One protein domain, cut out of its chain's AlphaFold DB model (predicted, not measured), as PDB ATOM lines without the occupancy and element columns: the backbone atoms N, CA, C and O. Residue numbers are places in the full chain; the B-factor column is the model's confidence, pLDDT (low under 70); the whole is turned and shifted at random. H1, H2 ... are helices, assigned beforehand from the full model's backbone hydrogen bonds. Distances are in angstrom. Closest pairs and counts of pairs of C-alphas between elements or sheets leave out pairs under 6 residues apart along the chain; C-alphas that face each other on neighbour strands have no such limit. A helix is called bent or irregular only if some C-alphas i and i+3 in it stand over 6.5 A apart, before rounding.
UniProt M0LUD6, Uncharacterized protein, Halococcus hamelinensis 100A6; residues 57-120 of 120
ATOM      1  N   GLU A  57      30.740  23.131 -14.449       94.38
ATOM      2  CA  GLU A  57      31.718  24.155 -14.837       94.38
ATOM      3  C   GLU A  57      32.720  23.680 -15.908       94.38
ATOM      4  O   GLU A  57      32.874  24.399 -16.898       94.38
ATOM      5  N   PRO A  58      33.313  22.471 -15.817       94.56
ATOM      6  CA  PRO A  58      34.234  21.997 -16.849       94.56
ATOM      7  C   PRO A  58      33.572  21.890 -18.229       94.56
ATOM      8  O   PRO A  58      34.143  22.321 -19.228       94.56
ATOM      9  N   LEU A  59      32.331  21.394 -18.282       94.19
ATOM     10  CA  LEU A  59      31.579  21.258 -19.528       94.19
ATOM     11  C   LEU A  59      31.163  22.622 -20.101       94.19
ATOM     12  O   LEU A  59      31.177  22.827 -21.315       94.19
ATOM     13  N   ARG A  60      30.818  23.588 -19.238       95.50
ATOM     14  CA  ARG A  60      30.568  24.980 -19.647       95.50
ATOM     15  C   ARG A  60      31.814  25.588 -20.293       95.50
ATOM     16  O   ARG A  60      31.699  26.271 -21.312       95.50
ATOM     17  N   ASP A  61      32.978  25.368 -19.694       96.38
ATOM     18  CA  ASP A  61      34.239  25.930 -20.167       96.38
ATOM     19  C   ASP A  61      34.679  25.287 -21.489       96.38
ATOM     20  O   ASP A  61      35.109  25.997 -22.402       96.38
ATOM     21  N   GLU A  62      34.484  23.976 -21.639       96.25
ATOM     22  CA  GLU A  62      34.697  23.268 -22.904       96.25
ATOM     23  C   GLU A  62      33.764  23.787 -24.007       96.25
ATOM     24  O   GLU A  62      34.222  24.118 -25.102       96.25
ATOM     25  N   LEU A  63      32.472  23.964 -23.715       96.69
ATOM     26  CA  LEU A  63      31.503  24.521 -24.663       96.69
ATOM     27  C   LEU A  63      31.915  25.922 -25.154       96.69
ATOM     28  O   LEU A  63      31.776  26.241 -26.340       96.69
ATOM     29  N   GLU A  64      32.437  26.762 -24.258       96.88
ATOM     30  CA  GLU A  64      32.943  28.094 -24.600       96.88
ATOM     31  C   GLU A  64      34.220  28.029 -25.448       96.88
ATOM     32  O   GLU A  64      34.377  28.816 -26.388       96.88
ATOM     33  N   LEU A  65      35.130  27.102 -25.144       97.81
ATOM     34  CA  LEU A  65      36.346  26.890 -25.926       97.81
ATOM     35  C   LEU A  65      36.007  26.462 -27.358       97.81
ATOM     36  O   LEU A  65      36.452  27.113 -28.306       97.81
ATOM     37  N   VAL A  66      35.145  25.452 -27.511       97.81
ATOM     38  CA  VAL A  66      34.692  24.949 -28.815       97.81
ATOM     39  C   VAL A  66      34.042  26.066 -29.630       97.81
ATOM     40  O   VAL A  66      34.343  26.216 -30.818       97.81
ATOM     41  N   PHE A  67      33.206  26.906 -29.005       97.62
ATOM     42  CA  PHE A  67      32.640  28.077 -29.676       97.62
ATOM     43  C   PHE A  67      33.729  29.015 -30.209       97.62
ATOM     44  O   PHE A  67      33.655  29.451 -31.358       97.62
ATOM     45  N   ARG A  68      34.729  29.354 -29.386       97.38
ATOM     46  CA  ARG A  68      35.797  30.286 -29.774       97.38
ATOM     47  C   ARG A  68      36.620  29.752 -30.941       97.38
ATOM     48  O   ARG A  68      36.961  30.525 -31.835       97.38
ATOM     49  N   GLU A  69      36.921  28.458 -30.932       97.19
ATOM     50  CA  GLU A  69      37.660  27.794 -32.005       97.19
ATOM     51  C   GLU A  69      36.872  27.808 -33.315       97.19
ATOM     52  O   GLU A  69      37.369  28.321 -34.319       97.19
ATOM     53  N   HIS A  70      35.612  27.367 -33.288       96.12
ATOM     54  CA  HIS A  70      34.759  27.336 -34.479       96.12
ATOM     55  C   HIS A  70      34.429  28.739 -34.986       96.12
ATOM     56  O   HIS A  70      34.386  28.966 -36.189       96.12
ATOM     57  N   SER A  71      34.237  29.712 -34.094       95.38
ATOM     58  CA  SER A  71      34.026  31.111 -34.475       95.38
ATOM     59  C   SER A  71      35.244  31.673 -35.212       95.38
ATOM     60  O   SER A  71      35.098  32.314 -36.258       95.38
ATOM     61  N   LEU A  72      36.453  31.389 -34.715       96.00
ATOM     62  CA  LEU A  72      37.692  31.786 -35.376       96.00
ATOM     63  C   LEU A  72      37.863  31.083 -36.725       96.00
ATOM     64  O   LEU A  72      38.260  31.728 -37.696       96.00
ATOM     65  N   GLU A  73      37.588  29.783 -36.788       95.88
ATOM     66  CA  GLU A  73      37.678  29.012 -38.023       95.88
ATOM     67  C   GLU A  73      36.671  29.501 -39.062       95.88
ATOM     68  O   GLU A  73      37.089  29.821 -40.171       95.88
ATOM     69  N   CYS A  74      35.394  29.663 -38.700       95.25
ATOM     70  CA  CYS A  74      34.360  30.210 -39.578       95.25
ATOM     71  C   CYS A  74      34.780  31.556 -40.154       95.25
ATOM     72  O   CYS A  74      34.677  31.737 -41.358       95.25
ATOM     73  N   LYS A  75      35.327  32.461 -39.338       92.62
ATOM     74  CA  LYS A  75      35.792  33.775 -39.802       92.62
ATOM     75  C   LYS A  75      37.014  33.712 -40.729       92.62
ATOM     76  O   LYS A  75      37.292  34.663 -41.454       92.62
ATOM     77  N   ARG A  76      37.805  32.639 -40.657       94.06
ATOM     78  CA  ARG A  76      38.988  32.436 -41.509       94.06
ATOM     79  C   ARG A  76      38.645  31.736 -42.819       94.06
ATOM     80  O   ARG A  76      39.204  32.092 -43.850       94.06
ATOM     81  N   SER A  77      37.802  30.708 -42.759       94.88
ATOM     82  CA  SER A  77      37.440  29.861 -43.899       94.88
ATOM     83  C   SER A  77      36.259  30.418 -44.693       94.88
ATOM     84  O   SER A  77      36.115  30.128 -45.879       94.88
ATOM     85  N   THR A  78      35.435  31.241 -44.050       89.44
ATOM     86  CA  THR A  78      34.258  31.901 -44.613       89.44
ATOM     87  C   THR A  78      34.203  33.354 -44.129       89.44
ATOM     88  O   THR A  78      34.975  33.757 -43.264       89.44
ATOM     89  N   ASP A  79      33.278  34.156 -44.654       87.81
ATOM     90  CA  ASP A  79      33.002  35.509 -44.135       87.81
ATOM     91  C   ASP A  79      31.844  35.509 -43.111       87.81
ATOM     92  O   ASP A  79      31.199  36.524 -42.860       87.81
ATOM     93  N   ILE A  80      31.522  34.341 -42.538       89.81
ATOM     94  CA  ILE A  80      30.402  34.179 -41.608       89.81
ATOM     95  C   ILE A  80      30.854  34.495 -40.181       89.81
ATOM     96  O   ILE A  80      31.744  33.847 -39.627       89.81
ATOM     97  N   ASP A  81      30.160  35.439 -39.546       91.56
ATOM     98  CA  ASP A  81      30.280  35.703 -38.114       91.56
ATOM     99  C   ASP A  81      29.394  34.735 -37.305       91.56
ATOM    100  O   ASP A  81      28.160  34.839 -37.268       91.56
ATOM    101  N   LEU A  82      30.022  33.743 -36.669       93.38
ATOM    102  CA  LEU A  82      29.323  32.722 -35.890       93.38
ATOM    103  C   LEU A  82      28.785  33.307 -34.569       93.38
ATOM    104  O   LEU A  82      29.520  33.492 -33.600       93.38
ATOM    105  N   LYS A  83      27.472  33.554 -34.504       93.12
ATOM    106  CA  LYS A  83      26.774  34.077 -33.321       93.12
ATOM    107  C   LYS A  83      26.380  32.961 -32.348       93.12
ATOM    108  O   LYS A  83      25.691  32.019 -32.738       93.12
ATOM    109  N   LYS A  84      26.704  33.124 -31.057       92.56
ATOM    110  CA  LYS A  84      26.380  32.153 -29.988       92.56
ATOM    111  C   LYS A  84      24.902  31.756 -29.946       92.56
ATOM    112  O   LYS A  84      24.567  30.587 -30.093       92.56
ATOM    113  N   LEU A  85      24.027  32.748 -29.765       90.38
ATOM    114  CA  LEU A  85      22.595  32.529 -29.527       90.38
ATOM    115  C   LEU A  85      21.820  32.138 -30.791       90.38
ATOM    116  O   LEU A  85      20.828  31.430 -30.696       90.38
ATOM    117  N   ARG A  86      22.252  32.621 -31.964       89.06
ATOM    118  CA  ARG A  86      21.544  32.395 -33.234       89.06
ATOM    119  C   ARG A  86      22.036  31.144 -33.965       89.06
ATOM    120  O   ARG A  86      21.240  30.514 -34.646       89.06
ATOM    121  N   HIS A  87      23.324  30.812 -33.860       92.81
ATOM    122  CA  HIS A  87      23.937  29.728 -34.635       92.81
ATOM    123  C   HIS A  87      24.446  28.610 -33.724       92.81
ATOM    124  O   HIS A  87      23.993  27.481 -33.834       92.81
ATOM    125  N   PHE A  88      25.357  28.914 -32.797       95.44
ATOM    126  CA  PHE A  88      26.119  27.873 -32.101       95.44
ATOM    127  C   PHE A  88      25.282  27.016 -31.140       95.44
ATOM    128  O   PHE A  88      25.224  25.804 -31.323       95.44
ATOM    129  N   TYR A  89      24.612  27.609 -30.143       94.25
ATOM    130  CA  TYR A  89      23.824  26.816 -29.184       94.25
ATOM    131  C   TYR A  89      22.693  26.018 -29.846       94.25
ATOM    132  O   TYR A  89      22.555  24.839 -29.525       94.25
ATOM    133  N   PRO A  90      21.925  26.586 -30.798       93.69
ATOM    134  CA  PRO A  90      20.931  25.813 -31.540       93.69
ATOM    135  C   PRO A  90      21.541  24.622 -32.284       93.69
ATOM    136  O   PRO A  90      20.976  23.534 -32.230       93.69
ATOM    137  N   SER A  91      22.710  24.791 -32.915       95.25
ATOM    138  CA  SER A  91      23.411  23.690 -33.587       95.25
ATOM    139  C   SER A  91      23.851  22.599 -32.613       95.25
ATOM    140  O   SER A  91      23.662  21.424 -32.905       95.25
ATOM    141  N   VAL A  92      24.390  22.964 -31.445       96.25
ATOM    142  CA  VAL A  92      24.776  21.991 -30.407       96.25
ATOM    143  C   VAL A  92      23.564  21.180 -29.948       96.25
ATOM    144  O   VAL A  92      23.642  19.957 -29.861       96.25
ATOM    145  N   VAL A  93      22.426  21.839 -29.708       95.38
ATOM    146  CA  VAL A  93      21.184  21.162 -29.300       95.38
ATOM    147  C   VAL A  93      20.657  20.255 -30.413       95.38
ATOM    148  O   VAL A  93      20.315  19.110 -30.139       95.38
ATOM    149  N   ALA A  94      20.623  20.727 -31.661       95.69
ATOM    150  CA  ALA A  94      20.144  19.942 -32.796       95.69
ATOM    151  C   ALA A  94      20.988  18.676 -33.022       95.69
ATOM    152  O   ALA A  94      20.432  17.585 -33.130       95.69
ATOM    153  N   LEU A  95      22.318  18.808 -33.009       95.88
ATOM    154  CA  LEU A  95      23.248  17.680 -33.135       95.88
ATOM    155  C   LEU A  95      23.140  16.715 -31.947       95.88
ATOM    156  O   LEU A  95      23.210  15.500 -32.121       95.88
ATOM    157  N   GLY A  96      22.947  17.246 -30.737       94.12
ATOM    158  CA  GLY A  96      22.707  16.444 -29.542       94.12
ATOM    159  C   GLY A  96      21.432  15.607 -29.653       94.12
ATOM    160  O   GLY A  96      21.471  14.411 -29.378       94.12
ATOM    161  N   ILE A  97      20.323  16.202 -30.106       95.00
ATOM    162  CA  ILE A  97      19.053  15.492 -30.327       95.00
ATOM    163  C   ILE A  97      19.224  14.401 -31.383       95.00
ATOM    164  O   ILE A  97      18.888  13.255 -31.105       95.00
ATOM    165  N   GLU A  98      19.801  14.726 -32.544       95.25
ATOM    166  CA  GLU A  98      20.061  13.749 -33.611       95.25
ATOM    167  C   GLU A  98      20.864  12.554 -33.080       95.25
ATOM    168  O   GLU A  98      20.542  11.389 -33.339       95.25
ATOM    169  N   ARG A  99      21.889  12.826 -32.264       93.06
ATOM    170  CA  ARG A  99      22.695  11.768 -31.663       93.06
ATOM    171  C   ARG A  99      21.891  10.931 -30.669       93.06
ATOM    172  O   ARG A  99      22.011   9.708 -30.712       93.06
ATOM    173  N   LEU A 100      21.073  11.548 -29.821       93.12
ATOM    174  CA  LEU A 100      20.238  10.836 -28.848       93.12
ATOM    175  C   LEU A 100      19.139   9.998 -29.517       93.12
ATOM    176  O   LEU A 100      18.883   8.888 -29.068       93.12
ATOM    177  N   GLU A 101      18.536  10.473 -30.608       93.31
ATOM    178  CA  GLU A 101      17.542   9.714 -31.384       93.31
ATOM    179  C   GLU A 101      18.136   8.452 -32.020       93.31
ATOM    180  O   GLU A 101      17.446   7.447 -32.185       93.31
ATOM    181  N   SER A 102      19.428   8.493 -32.358       92.00
ATOM    182  CA  SER A 102      20.149   7.338 -32.903       92.00
ATOM    183  C   SER A 102      20.559   6.301 -31.847       92.00
ATOM    184  O   SER A 102      20.902   5.177 -32.212       92.00
ATOM    185  N   MET A 103      20.543   6.660 -30.559       94.62
ATOM    186  CA  MET A 103      20.969   5.787 -29.465       94.62
ATOM    187  C   MET A 103      19.812   4.929 -28.951       94.62
ATOM    188  O   MET A 103      18.699   5.400 -28.721       94.62
ATOM    189  N   ASN A 104      20.099   3.655 -28.696       93.56
ATOM    190  CA  ASN A 104      19.202   2.790 -27.935       93.56
ATOM    191  C   ASN A 104      19.495   2.891 -26.423       93.56
ATOM    192  O   ASN A 104      20.435   3.554 -25.983       93.56
ATOM    193  N   THR A 105      18.700   2.202 -25.607       92.44
ATOM    194  CA  THR A 105      18.874   2.194 -24.147       92.44
ATOM    195  C   THR A 105      20.208   1.603 -23.693       92.44
ATOM    196  O   THR A 105      20.752   2.052 -22.690       92.44
ATOM    197  N   GLU A 106      20.747   0.623 -24.420       94.38
ATOM    198  CA  GLU A 106      22.027  -0.021 -24.092       94.38
ATOM    199  C   GLU A 106      23.220   0.922 -24.314       94.38
ATOM    200  O   GLU A 106      24.222   0.809 -23.614       94.38
ATOM    201  N   GLU A 107      23.097   1.883 -25.233       92.50
ATOM    202  CA  GLU A 107      24.087   2.939 -25.475       92.50
ATOM    203  C   GLU A 107      23.882   4.159 -24.567       92.50
ATOM    204  O   GLU A 107      24.850   4.765 -24.104       92.50
ATOM    205  N   LEU A 108      22.626   4.511 -24.278       93.38
ATOM    206  CA  LEU A 108      22.294   5.688 -23.478       93.38
ATOM    207  C   LEU A 108      22.616   5.496 -21.991       93.38
ATOM    208  O   LEU A 108      23.105   6.423 -21.349       93.38
ATOM    209  N   THR A 109      22.354   4.319 -21.415       93.56
ATOM    210  CA  THR A 109      22.586   4.089 -19.977       93.56
ATOM    211  C   THR A 109      24.056   4.276 -19.570       93.56
ATOM    212  O   THR A 109      24.291   5.027 -18.625       93.56
ATOM    213  N   PRO A 110      25.054   3.698 -20.270       93.94
ATOM    214  CA  PRO A 110      26.463   3.944 -19.961       93.94
ATOM    215  C   PRO A 110      26.865   5.416 -20.088       93.94
ATOM    216  O   PRO A 110      27.648   5.899 -19.276       93.94
ATOM    217  N   LEU A 111      26.316   6.134 -21.076       91.81
ATOM    218  CA  LEU A 111      26.566   7.566 -21.245       91.81
ATOM    219  C   LEU A 111      26.070   8.363 -20.033       91.81
ATOM    220  O   LEU A 111      26.790   9.223 -19.538       91.81
ATOM    221  N   LEU A 112      24.864   8.068 -19.540       91.25
ATOM    222  CA  LEU A 112      24.319   8.727 -18.352       91.25
ATOM    223  C   LEU A 112      25.161   8.436 -17.105       91.25
ATOM    224  O   LEU A 112      25.455   9.362 -16.357       91.25
ATOM    225  N   THR A 113      25.592   7.185 -16.911       93.56
ATOM    226  CA  THR A 113      26.491   6.824 -15.804       93.56
ATOM    227  C   THR A 113      27.809   7.587 -15.888       93.56
ATOM    228  O   THR A 113      28.232   8.167 -14.897       93.56
ATOM    229  N   TYR A 114      28.427   7.638 -17.071       90.88
ATOM    230  CA  TYR A 114      29.671   8.375 -17.280       90.88
ATOM    231  C   TYR A 114      29.518   9.871 -16.974       90.88
ATOM    232  O   TYR A 114      30.350  10.439 -16.278       90.88
ATOM    233  N   LEU A 115      28.443  10.507 -17.454       89.31
ATOM    234  CA  LEU A 115      28.189  11.928 -17.193       89.31
ATOM    235  C   LEU A 115      27.972  12.219 -15.704       89.31
ATOM    236  O   LEU A 115      28.414  13.261 -15.231       89.31
ATOM    237  N   SER A 116      27.312  11.313 -14.979       87.06
ATOM    238  CA  SER A 116      27.214  11.392 -13.520       87.06
ATOM    239  C   SER A 116      28.588  11.266 -12.860       87.06
ATOM    240  O   SER A 116      28.938  12.091 -12.036       87.06
ATOM    241  N   GLU A 117      29.405  10.284 -13.244       92.31
ATOM    242  CA  GLU A 117      30.721  10.054 -12.622       92.31
ATOM    243  C   GLU A 117      31.757  11.150 -12.918       92.31
ATOM    244  O   GLU A 117      32.618  11.419 -12.083       92.31
ATOM    245  N   GLU A 118      31.711  11.762 -14.102       90.88
ATOM    246  CA  GLU A 118      32.660  12.804 -14.511       90.88
ATOM    247  C   GLU A 118      32.346  14.165 -13.869       90.88
ATOM    248  O   GLU A 118      33.250  14.977 -13.662       90.88
ATOM    249  N   TYR A 119      31.069  14.439 -13.575       83.56
ATOM    250  CA  TYR A 119      30.613  15.786 -13.223       83.56
ATOM    251  C   TYR A 119      29.825  15.918 -11.905       83.56
ATOM    252  O   TYR A 119      29.542  17.059 -11.522       83.56
ATOM    253  N   GLU A 120      29.470  14.824 -11.220       72.81
ATOM    254  CA  GLU A 120      28.956  14.826  -9.830       72.81
ATOM    255  C   GLU A 120      30.069  14.571  -8.802       72.81
ATOM    256  O   GLU A 120      30.027  15.234  -7.736       72.81
TER     257      GLU A 120
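AT A GLANCE: This is residues 57 to 120 of the 120 residues of an uncharacterized protein of Halococcus hamelinensis 100A6 (UniProt M0LUD6). Three helices make the sides of an open, loosely formed triangle: H1 is the longest, H2 begins beside its middle and leads away, and H3 folds back toward the beginning of H1. The printed part has 64 residues, with H1, H2 and H3 in chain order, no named strand, and is all helix. It is loose, radius of gyration of the C-alphas 14.7 A, and elongated, spanning 42 by 25 by 18 A.

HOW THE PARTS SIT: H1, residues 57 to 77, is close to but not clearly touching H2, residues 84 to 102; their closest C-alphas, of Phe 67 and Phe 88, are 7.0 A apart. They run opposite ways at a steep tilt of 69 degrees, only just short of about perpendicular. H2 is close to but not clearly touching H3, residues 105 to 119; their closest C-alphas, of Leu 100 and Leu 108, are 7.7 A apart, at a steep tilt of 46 degrees, opposite ways. H1 and H3 are near each other. In H1 every O i to N i+4 pair is within hydrogen-bond range; in H2 13 of 15, in H3 9 of 11.

IN THESE COORDINATES: H1 begins at C-alpha 57 (31.718, 24.155, -14.837) and is 30.2 A long. H2, 25.8 A, is irregular: C-alphas 86 and 89 are 7.3 A apart. H3, 21.0 A, ends at C-alpha 119 (30.613, 15.786, -13.223).

THE WHOLE: The C-alphas farthest apart, of Asp 79 and Glu 106, are 42.2 A apart. The printed part has no cut; the link H1 to H2 is short, H2 to H3 tight. No printed residue is under 70 in pLDDT.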